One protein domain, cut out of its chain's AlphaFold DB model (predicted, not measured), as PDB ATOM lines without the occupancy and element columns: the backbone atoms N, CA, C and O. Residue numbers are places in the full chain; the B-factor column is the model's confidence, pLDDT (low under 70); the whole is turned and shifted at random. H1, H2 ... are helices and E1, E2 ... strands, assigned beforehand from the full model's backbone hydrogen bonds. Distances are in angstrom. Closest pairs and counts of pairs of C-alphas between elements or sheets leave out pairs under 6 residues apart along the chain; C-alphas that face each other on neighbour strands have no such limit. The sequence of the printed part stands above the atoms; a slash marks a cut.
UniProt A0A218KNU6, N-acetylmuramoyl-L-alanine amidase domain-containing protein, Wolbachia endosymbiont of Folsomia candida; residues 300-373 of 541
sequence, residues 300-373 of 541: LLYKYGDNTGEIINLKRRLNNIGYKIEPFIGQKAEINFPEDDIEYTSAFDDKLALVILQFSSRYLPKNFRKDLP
ATOM      1  N   LEU A 300      29.653  24.568 -36.381       91.88
ATOM      2  CA  LEU A 300      29.802  23.133 -36.555       91.88
ATOM      3  C   LEU A 300      28.694  22.627 -37.491       91.88
ATOM      4  O   LEU A 300      27.516  22.884 -37.243       91.88
ATOM      5  N   LEU A 301      29.080  21.946 -38.566       94.62
ATOM      6  CA  LEU A 301      28.175  21.331 -39.539       94.62
ATOM      7  C   LEU A 301      27.854  19.896 -39.140       94.62
ATOM      8  O   LEU A 301      26.686  19.530 -39.073       94.62
ATOM      9  N   TYR A 302      28.900  19.124 -38.839       96.12
ATOM     10  CA  TYR A 302      28.796  17.730 -38.425       96.12
ATOM     11  C   TYR A 302      29.731  17.456 -37.255       96.12
ATOM     12  O   TYR A 302      30.819  18.030 -37.159       96.12
ATOM     13  N   LYS A 303      29.330  16.544 -36.382       95.44
ATOM     14  CA  LYS A 303      30.118  16.085 -35.239       95.44
ATOM     15  C   LYS A 303      30.009  14.580 -35.071       95.44
ATOM     16  O   LYS A 303      29.113  13.944 -35.618       95.44
ATOM     17  N   TYR A 304      30.900  14.035 -34.251       94.50
ATOM     18  CA  TYR A 304      30.870  12.630 -33.877       94.50
ATOM     19  C   TYR A 304      29.476  12.182 -33.405       94.50
ATOM     20  O   TYR A 304      28.847  12.837 -32.570       94.50
ATOM     21  N   GLY A 305      29.014  11.051 -33.939       93.31
ATOM     22  CA  GLY A 305      27.695  10.481 -33.664       93.31
ATOM     23  C   GLY A 305      26.562  10.994 -34.560       93.31
ATOM     24  O   GLY A 305      25.501  10.370 -34.576       93.31
ATOM     25  N   ASP A 306      26.765  12.069 -35.332       96.56
ATOM     26  CA  ASP A 306      25.792  12.477 -36.347       96.56
ATOM     27  C   ASP A 306      25.645  11.384 -37.414       96.56
ATOM     28  O   ASP A 306      26.595  10.668 -37.741       96.56
ATOM     29  N   ASN A 307      24.437  11.247 -37.962       93.38
ATOM     30  CA  ASN A 307      24.108  10.196 -38.916       93.38
ATOM     31  C   ASN A 307      23.169  10.732 -40.008       93.38
ATOM     32  O   ASN A 307      21.948  10.657 -39.878       93.38
ATOM     33  N   THR A 308      23.733  11.340 -41.055       91.06
ATOM     34  CA  THR A 308      22.978  12.037 -42.111       91.06
ATOM     35  C   THR A 308      23.491  11.667 -43.504       91.06
ATOM     36  O   THR A 308      24.659  11.328 -43.691       91.06
ATOM     37  N   GLY A 309      22.630  11.768 -44.522       86.56
ATOM     38  CA  GLY A 309      23.036  11.544 -45.916       86.56
ATOM     39  C   GLY A 309      24.091  12.540 -46.417       86.56
ATOM     40  O   GLY A 309      24.863  12.227 -47.320       86.56
ATOM     41  N   GLU A 310      24.193  13.722 -45.805       91.31
ATOM     42  CA  GLU A 310      25.214  14.713 -46.157       91.31
ATOM     43  C   GLU A 310      26.630  14.258 -45.768       91.31
ATOM     44  O   GLU A 310      27.591  14.561 -46.478       91.31
ATOM     45  N   ILE A 311      26.769  13.451 -44.709       92.31
ATOM     46  CA  ILE A 311      28.055  12.860 -44.305       92.31
ATOM     47  C   ILE A 311      28.572  11.888 -45.373       92.31
ATOM     48  O   ILE A 311      29.776  11.844 -45.628       92.31
ATOM     49  N   ILE A 312      27.687  11.155 -46.059       87.44
ATOM     50  CA  ILE A 312      28.071  10.303 -47.200       87.44
ATOM     51  C   ILE A 312      28.707  11.160 -48.300       87.44
ATOM     52  O   ILE A 312      29.741  10.793 -48.861       87.44
ATOM     53  N   ASN A 313      28.119  12.323 -48.590       88.12
ATOM     54  CA  ASN A 313      28.661  13.248 -49.579       88.12
ATOM     55  C   ASN A 313      30.013  13.833 -49.140       88.12
ATOM     56  O   ASN A 313      30.944  13.887 -49.942       88.12
ATOM     57  N   LEU A 314      30.159  14.206 -47.865       92.69
ATOM     58  CA  LEU A 314      31.439  14.651 -47.309       92.69
ATOM     59  C   LEU A 314      32.528  13.576 -47.458       92.69
ATOM     60  O   LEU A 314      33.616  13.872 -47.952       92.69
ATOM     61  N   LYS A 315      32.228  12.320 -47.100       88.88
ATOM     62  CA  LYS A 315      33.155  11.188 -47.263       88.88
ATOM     63  C   LYS A 315      33.580  11.022 -48.723       88.88
ATOM     64  O   LYS A 315      34.771  10.909 -49.001       88.88
ATOM     65  N   ARG A 316      32.636  11.083 -49.669       83.75
ATOM     66  CA  ARG A 316      32.936  11.039 -51.114       83.75
ATOM     67  C   ARG A 316      33.891  12.155 -51.538       83.75
ATOM     68  O   ARG A 316      34.871  11.879 -52.221       83.75
ATOM     69  N   ARG A 317      33.644  13.391 -51.106       89.69
ATOM     70  CA  ARG A 317      34.469  14.557 -51.464       89.69
ATOM     71  C   ARG A 317      35.879  14.492 -50.885       89.69
ATOM     72  O   ARG A 317      36.843  14.653 -51.627       89.69
ATOM     73  N   LEU A 318      36.019  14.159 -49.600       89.50
ATOM     74  CA  LEU A 318      37.326  13.927 -48.971       89.50
ATOM     75  C   LEU A 318      38.102  12.813 -49.687       89.50
ATOM     76  O   LEU A 318      39.301  12.935 -49.936       89.50
ATOM     77  N   ASN A 319      37.400  11.752 -50.080       82.38
ATOM     78  CA  ASN A 319      37.990  10.648 -50.814       82.38
ATOM     79  C   ASN A 319      38.439  11.023 -52.236       82.38
ATOM     80  O   ASN A 319      39.460  10.519 -52.704       82.38
ATOM     81  N   ASN A 320      37.742  11.950 -52.894       80.06
ATOM     82  CA  ASN A 320      38.120  12.466 -54.211       80.06
ATOM     83  C   ASN A 320      39.397  13.319 -54.192       80.06
ATOM     84  O   ASN A 320      40.075  13.395 -55.215       80.06
ATOM     85  N   ILE A 321      39.740  13.935 -53.056       83.31
ATOM     86  CA  ILE A 321      40.956  14.754 -52.909       83.31
ATOM     87  C   ILE A 321      42.139  13.994 -52.286       83.31
ATOM     88  O   ILE A 321      43.134  14.611 -51.914       83.31
ATOM     89  N   GLY A 322      42.036  12.670 -52.144       81.31
ATOM     90  CA  GLY A 322      43.158  11.819 -51.740       81.31
ATOM     91  C   GLY A 322      43.002  11.091 -50.409       81.31
ATOM     92  O   GLY A 322      43.719  10.116 -50.187       81.31
ATOM     93  N   TYR A 323      42.067  11.494 -49.541       84.62
ATOM     94  CA  TYR A 323      41.933  10.877 -48.218       84.62
ATOM     95  C   TYR A 323      41.288   9.496 -48.300       84.62
ATOM     96  O   TYR A 323      40.173   9.319 -48.800       84.62
ATOM     97  N   LYS A 324      41.977   8.487 -47.773       75.12
ATOM     98  CA  LYS A 324      41.455   7.125 -47.769       75.12
ATOM     99  C   LYS A 324      40.342   6.997 -46.727       75.12
ATOM    100  O   LYS A 324      40.591   6.968 -45.528       75.12
ATOM    101  N   ILE A 325      39.109   6.908 -47.211       74.50
ATOM    102  CA  ILE A 325      37.930   6.555 -46.421       74.50
ATOM    103  C   ILE A 325      37.429   5.265 -47.051       74.50
ATOM    104  O   ILE A 325      36.861   5.287 -48.140       74.50
ATOM    105  N   GLU A 326      37.749   4.128 -46.442       65.88
ATOM    106  CA  GLU A 326      37.390   2.838 -47.028       65.88
ATOM    107  C   GLU A 326      35.876   2.600 -46.978       65.88
ATOM    108  O   GLU A 326      35.236   2.877 -45.954       65.88
ATOM    109  N   PRO A 327      35.300   2.048 -48.056       45.47
ATOM    110  CA  PRO A 327      34.007   1.402 -47.989       45.47
ATOM    111  C   PRO A 327      34.118   0.051 -47.266       45.47
ATOM    112  O   PRO A 327      34.652  -0.904 -47.808       45.47
ATOM    113  N   PHE A 328      33.508  -0.033 -46.087       42.38
ATOM    114  CA  PHE A 328      32.915  -1.255 -45.519       42.38
ATOM    115  C   PHE A 328      33.757  -2.305 -44.736       42.38
ATOM    116  O   PHE A 328      34.960  -2.465 -44.897       42.38
ATOM    117  N   ILE A 329      32.973  -3.014 -43.896       36.72
ATOM    118  CA  ILE A 329      33.129  -4.213 -43.031       36.72
ATOM    119  C   ILE A 329      33.756  -4.044 -41.641       36.72
ATOM    120  O   ILE A 329      34.728  -3.327 -41.434       36.72
ATOM    121  N   GLY A 330      33.080  -4.662 -40.661       38.56
ATOM    122  CA  GLY A 330      33.261  -4.512 -39.218       38.56
ATOM    123  C   GLY A 330      34.642  -4.892 -38.688       38.56
ATOM    124  O   GLY A 330      35.556  -5.189 -39.444       38.56
ATOM    125  N   GLN A 331      34.770  -4.887 -37.358       38.06
ATOM    126  CA  GLN A 331      36.012  -4.971 -36.560       38.06
ATOM    127  C   GLN A 331      37.062  -6.037 -36.968       38.06
ATOM    128  O   GLN A 331      38.142  -6.039 -36.397       38.06
ATOM    129  N   LYS A 332      36.782  -6.943 -37.917       39.00
ATOM    130  CA  LYS A 332      37.629  -8.081 -38.312       39.00
ATOM    131  C   LYS A 332      38.084  -8.125 -39.782       39.00
ATOM    132  O   LYS A 332      38.582  -9.162 -40.201       39.00
ATOM    133  N   ALA A 333      37.985  -7.027 -40.536       37.69
ATOM    134  CA  ALA A 333      38.681  -6.878 -41.825       37.69
ATOM    135  C   ALA A 333      38.384  -7.964 -42.892       37.69
ATOM    136  O   ALA A 333      39.295  -8.422 -43.578       37.69
ATOM    137  N   GLU A 334      37.122  -8.361 -43.074       35.81
ATOM    138  CA  GLU A 334      36.736  -8.989 -44.347       35.81
ATOM    139  C   GLU A 334      36.664  -7.877 -45.404       35.81
ATOM    140  O   GLU A 334      35.960  -6.891 -45.213       35.81
ATOM    141  N   ILE A 335      37.443  -7.975 -46.481       35.31
ATOM    142  CA  ILE A 335      37.461  -6.973 -47.556       35.31
ATOM    143  C   ILE A 335      36.399  -7.373 -48.583       35.31
ATOM    144  O   ILE A 335      36.586  -8.346 -49.306       35.31
ATOM    145  N   ASN A 336      35.309  -6.610 -48.686       36.19
ATOM    146  CA  ASN A 336      34.411  -6.698 -49.837       36.19
ATOM    147  C   ASN A 336      34.731  -5.541 -50.776       36.19
ATOM    148  O   ASN A 336      34.516  -4.377 -50.436       36.19
ATOM    149  N   PHE A 337      35.239  -5.868 -51.959       37.94
ATOM    150  CA  PHE A 337      35.439  -4.895 -53.022       37.94
ATOM    151  C   PHE A 337      34.072  -4.506 -53.602       37.94
ATOM    152  O   PHE A 337      33.337  -5.388 -54.046       37.94
ATOM    153  N   PRO A 338      33.688  -3.221 -53.582       39.97
ATOM    154  CA  PRO A 338      32.418  -2.816 -54.156       39.97
ATOM    155  C   PRO A 338      32.519  -2.773 -55.682       39.97
ATOM    156  O   PRO A 338      33.353  -2.053 -56.236       39.97
ATOM    157  N   GLU A 339      31.624  -3.503 -56.347       44.28
ATOM    158  CA  GLU A 339      31.133  -3.132 -57.674       44.28
ATOM    159  C   GLU A 339      30.502  -1.737 -57.551       44.28
ATOM    160  O   GLU A 339      29.550  -1.608 -56.796       44.28
ATOM    161  N   ASP A 340      31.084  -0.723 -58.208       43.31
ATOM    162  CA  ASP A 340      30.661   0.673 -58.489       43.31
ATOM    163  C   ASP A 340      29.891   1.537 -57.447       43.31
ATOM    164  O   ASP A 340      30.019   2.764 -57.480       43.31
ATOM    165  N   ASP A 341      29.204   0.977 -56.455       51.41
ATOM    166  CA  ASP A 341      28.490   1.652 -55.376       51.41
ATOM    167  C   ASP A 341      29.182   1.404 -54.029       51.41
ATOM    168  O   ASP A 341      28.933   0.443 -53.301       51.41
ATOM    169  N   ILE A 342      30.060   2.334 -53.644       54.47
ATOM    170  CA  ILE A 342      30.456   2.432 -52.239       54.47
ATOM    171  C   ILE A 342      29.231   2.846 -51.408       54.47
ATOM    172  O   ILE A 342      28.816   4.013 -51.435       54.47
ATOM    173  N   GLU A 343      28.743   1.931 -50.574       62.91
ATOM    174  CA  GLU A 343      27.882   2.264 -49.442       62.91
ATOM    175  C   GLU A 343      28.731   2.792 -48.276       62.91
ATOM    176  O   GLU A 343      29.173   2.061 -47.387       62.91
ATOM    177  N   TYR A 344      28.991   4.102 -48.266       72.56
ATOM    178  CA  TYR A 344      29.491   4.745 -47.052       72.56
ATOM    179  C   TYR A 344      28.409   4.708 -45.977       72.56
ATOM    180  O   TYR A 344      27.256   5.061 -46.228       72.56
ATOM    181  N   THR A 345      28.805   4.409 -44.742       80.88
ATOM    182  CA  THR A 345      27.944   4.692 -43.594       80.88
ATOM    183  C   THR A 345      27.681   6.200 -43.529       80.88
ATOM    184  O   THR A 345      28.592   7.015 -43.711       80.88
ATOM    185  N   SER A 346      26.449   6.589 -43.222       85.50
ATOM    186  CA  SER A 346      26.088   7.985 -42.948       85.50
ATOM    187  C   SER A 346      26.572   8.477 -41.579       85.50
ATOM    188  O   SER A 346      26.403   9.650 -41.259       85.50
ATOM    189  N   ALA A 347      27.198   7.606 -40.783       88.69
ATOM    190  CA  ALA A 347      27.712   7.926 -39.460       88.69
ATOM    191  C   ALA A 347      29.018   8.734 -39.518       88.69
ATOM    192  O   ALA A 347      29.950   8.396 -40.256       88.69
ATOM    193  N   PHE A 348      29.107   9.753 -38.669       92.12
ATOM    194  CA  PHE A 348      30.363  10.379 -38.284       92.12
ATOM    195  C   PHE A 348      31.008   9.539 -37.175       92.12
ATOM    196  O   PHE A 348      30.652   9.655 -36.001       92.12
ATOM    197  N   ASP A 349      31.944   8.679 -37.568       90.06
ATOM    198  CA  ASP A 349      32.613   7.691 -36.719       90.06
ATOM    199  C   ASP A 349      34.085   8.051 -36.430       90.06
ATOM    200  O   ASP A 349      34.587   9.104 -36.835       90.06
ATOM    201  N   ASP A 350      34.782   7.170 -35.704       88.69
ATOM    202  CA  ASP A 350      36.186   7.354 -35.317       88.69
ATOM    203  C   ASP A 350      37.110   7.464 -36.548       88.69
ATOM    204  O   ASP A 350      38.033   8.283 -36.556       88.69
ATOM    205  N   LYS A 351      36.832   6.714 -37.629       87.12
ATOM    206  CA  LYS A 351      37.595   6.806 -38.887       87.12
ATOM    207  C   LYS A 351      37.454   8.194 -39.507       87.12
ATOM    208  O   LYS A 351      38.459   8.810 -39.859       87.12
ATOM    209  N   LEU A 352      36.222   8.701 -39.630       91.38
ATOM    210  CA  LEU A 352      35.991  10.026 -40.203       91.38
ATOM    211  C   LEU A 352      36.625  11.125 -39.340       91.38
ATOM    212  O   LEU A 352      37.214  12.052 -39.893       91.38
ATOM    213  N   ALA A 353      36.573  11.011 -38.010       92.88
ATOM    214  CA  ALA A 353      37.230  11.959 -37.111       92.88
ATOM    215  C   ALA A 353      38.752  12.035 -37.352       92.88
ATOM    216  O   ALA A 353      39.310  13.130 -37.445       92.88
ATOM    217  N   LEU A 354      39.417  10.886 -37.524       90.06
ATOM    218  CA  LEU A 354      40.846  10.818 -37.847       90.06
ATOM    219  C   LEU A 354      41.164  11.411 -39.227       90.06
ATOM    220  O   LEU A 354      42.135  12.156 -39.361       90.06
ATOM    221  N   VAL A 355      40.330  11.158 -40.240       91.56
ATOM    222  CA  VAL A 355      40.501  11.767 -41.571       91.56
ATOM    223  C   VAL A 355      40.318  13.281 -41.520       91.56
ATOM    224  O   VAL A 355      41.096  14.025 -42.115       91.56
ATOM    225  N   ILE A 356      39.332  13.770 -40.765       94.00
ATOM    226  CA  ILE A 356      39.131  15.209 -40.571       94.00
ATOM    227  C   ILE A 356      40.318  15.823 -39.832       94.00
ATOM    228  O   ILE A 356      40.681  16.961 -40.127       94.00
ATOM    229  N   LEU A 357      40.967  15.093 -38.921       92.50
ATOM    230  CA  LEU A 357      42.201  15.542 -38.284       92.50
ATOM    231  C   LEU A 357      43.359  15.661 -39.287       92.50
ATOM    232  O   LEU A 357      44.034  16.692 -39.286       92.50
ATOM    233  N   GLN A 358      43.562  14.663 -40.158       91.38
ATOM    234  CA  GLN A 358      44.563  14.727 -41.234       91.38
ATOM    235  C   GLN A 358      44.299  15.936 -42.143       91.38
ATOM    236  O   GLN A 358      45.171  16.792 -42.314       91.38
ATOM    237  N   PHE A 359      43.059  16.059 -42.635       94.25
ATOM    238  CA  PHE A 359      42.609  17.179 -43.458       94.25
ATOM    239  C   PHE A 359      42.855  18.518 -42.767       94.25
ATOM    240  O   PHE A 359      43.426  19.437 -43.353       94.25
ATOM    241  N   SER A 360      42.470  18.622 -41.496       92.94
ATOM    242  CA  SER A 360      42.578  19.867 -40.747       92.94
ATOM    243  C   SER A 360      44.032  20.254 -40.487       92.94
ATOM    244  O   SER A 360      44.376  21.431 -40.555       92.94
ATOM    245  N   SER A 361      44.906  19.279 -40.228       91.38
ATOM    246  CA  SER A 361      46.337  19.524 -40.037       91.38
ATOM    247  C   SER A 361      47.026  20.016 -41.307       91.38
ATOM    248  O   SER A 361      48.033  20.727 -41.208       91.38
ATOM    249  N   ARG A 362      46.512  19.634 -42.481       92.69
ATOM    250  CA  ARG A 362      46.992  20.155 -43.755       92.69
ATOM    251  C   ARG A 362      46.398  21.516 -44.049       92.69
ATOM    252  O   ARG A 362      47.174  22.434 -44.237       92.69
ATOM    253  N   TYR A 363      45.075  21.619 -44.133       93.56
ATOM    254  CA  TYR A 363      44.394  22.706 -44.837       93.56
ATOM    255  C   TYR A 363      43.827  23.801 -43.939       93.56
ATOM    256  O   TYR A 363      43.400  24.824 -44.462       93.56
ATOM    257  N   LEU A 364      43.778  23.634 -42.613       90.69
ATOM    258  CA  LEU A 364      43.341  24.744 -41.766       90.69
ATOM    259  C   LEU A 364      44.456  25.775 -41.570       90.69
ATOM    260  O   LEU A 364      45.629  25.407 -41.488       90.69
ATOM    261  N   PRO A 365      44.108  27.057 -41.372       88.69
ATOM    262  CA  PRO A 365      45.103  28.074 -41.094       88.69
ATOM    263  C   PRO A 365      45.805  27.793 -39.758       88.69
ATOM    264  O   PRO A 365      45.218  27.265 -38.806       88.69
ATOM    265  N   LYS A 366      47.076  28.179 -39.664       87.94
ATOM    266  CA  LYS A 366      47.994  27.909 -38.546       87.94
ATOM    267  C   LYS A 366      47.407  28.232 -37.170       87.94
ATOM    268  O   LYS A 366      47.635  27.500 -36.208       87.94
ATOM    269  N   ASN A 367      46.627  29.308 -37.062       84.62
ATOM    270  CA  ASN A 367      45.991  29.725 -35.812       84.62
ATOM    271  C   ASN A 367      44.847  28.804 -35.355       84.62
ATOM    272  O   ASN A 367      44.526  28.853 -34.175       84.62
ATOM    273  N   PHE A 368      44.269  27.985 -36.236       86.69
ATOM    274  CA  PHE A 368      43.298  26.936 -35.892       86.69
ATOM    275  C   PHE A 368      43.988  25.599 -35.646       86.69
ATOM    276  O   PHE A 368      43.622  24.866 -34.730       86.69
ATOM    277  N   ARG A 369      45.044  25.298 -36.413       87.50
ATOM    278  CA  ARG A 369      45.803  24.051 -36.259       87.50
ATOM    279  C   ARG A 369      46.404  23.890 -34.867       87.50
ATOM    280  O   ARG A 369      46.472  22.770 -34.375       87.50
ATOM    281  N   LYS A 370      46.775  24.990 -34.199       81.19
ATOM    282  CA  LYS A 370      47.304  24.980 -32.822       81.19
ATOM    283  C   LYS A 370      46.376  24.262 -31.823       81.19
ATOM    284  O   LYS A 370      46.883  23.592 -30.923       81.19
ATOM    285  N   ASP A 371      45.061  24.361 -32.028       82.38
ATOM    286  CA  ASP A 371      44.026  23.830 -31.136       82.38
ATOM    287  C   ASP A 371      43.613  22.397 -31.513       82.38
ATOM    288  O   ASP A 371      42.884  21.748 -30.765       82.38
ATOM    289  N   LEU A 372      44.108  21.870 -32.642       86.19
ATOM    290  CA  LEU A 372      43.909  20.466 -32.992       86.19
ATOM    291  C   LEU A 372      44.540  19.569 -31.922       86.19
ATOM    292  O   LEU A 372      45.647  19.865 -31.437       86.19
ATOM    293  N   PRO A 373      43.869  18.461 -31.562       81.44
ATOM    294  CA  PRO A 373      44.400  17.546 -30.577       81.44
ATOM    295  C   PRO A 373      45.725  16.977 -31.064       81.44
ATOM    296  O   PRO A 373      45.929  16.725 -32.253       81.44
TER     297      PRO A 373
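What this domain is: This is residues 300 to 373 of the 541 residues of the protein "N-acetylmuramoyl-L-alanine amidase domain-containing protein" of Wolbachia endosymbiont of Folsomia candida (UniProt A0A218KNU6). Two helices, H1 and H2, are set at a steep angle to each other, with the first turn of H2 near the middle of H1, and a long loop, residues 321 to 349, swings far out between them. The loop reaches one end of the long axis at Glu 339, and the little helix H3 makes the other end; residues 329 to 334 stick out free. The printed part has 74 residues with one named strand and three named helices, in the order E1, H1, H2, H3; the class is mostly helix, though under half of the residues are in named elements. It is only just compact, close to loose, with a radius of gyration of the C-alphas of 13.4 A, and the outline is elongated, 42 by 23 by 22 A.

How they stand to each other: Start at the strand E1, residues 300 to 302, which pairs with no named strand. Its closest C-alpha to the helix H1, residues 309 to 320, is that of Tyr 302, 7.7 A from that of Ile 311. Next look at the helix H2, residues 350 to 363: it is close to H1 but not clearly touching, and the closest C-alphas, those of Lys 315 and Leu 352, are 7.7 A apart. H1 and H2 stand at a steep tilt of 52 degrees and run the same way. The last helix, H3, residues 366 to 369, is close to H2 but not clearly touching; the C-alphas of Ser 361 and Arg 369, the closest, are 5.9 A apart. E1 is apart from H2 and from H3, and H1 is apart from H3. In H1 and H2 every O i to N i+4 pair is within hydrogen-bond range; H3 is too short for such a pair, but its one O i to N i+3 pair is within range.

Where its parts are: Find C-alpha 300 at (29.802, 23.133, -36.555), where E1 begins; it spans 5.8 A to C-alpha 302. From C-alpha 309 at (23.036, 11.544, -45.916), H1 runs 17.2 A to C-alpha 320. H2, the longest helix with 14 residues, runs 19.8 A from C-alpha 350 to C-alpha 363. H3 spans 5.0 A and ends with C-alpha 369 at (45.803, 24.051, -36.259).

The domain as a whole: The two C-alphas farthest apart, those of Glu 339 and Asn 367, are 42.2 A apart. The printed part has no cut. The link from E1 to H1 is short, the one from H1 to H2 is long with 29 residues, and the one from H2 to H3 is tight. Look in the B-factor column for the pLDDT: its mean over the printed part is 77.5, and residues 326 to 343 of the long link are under 70.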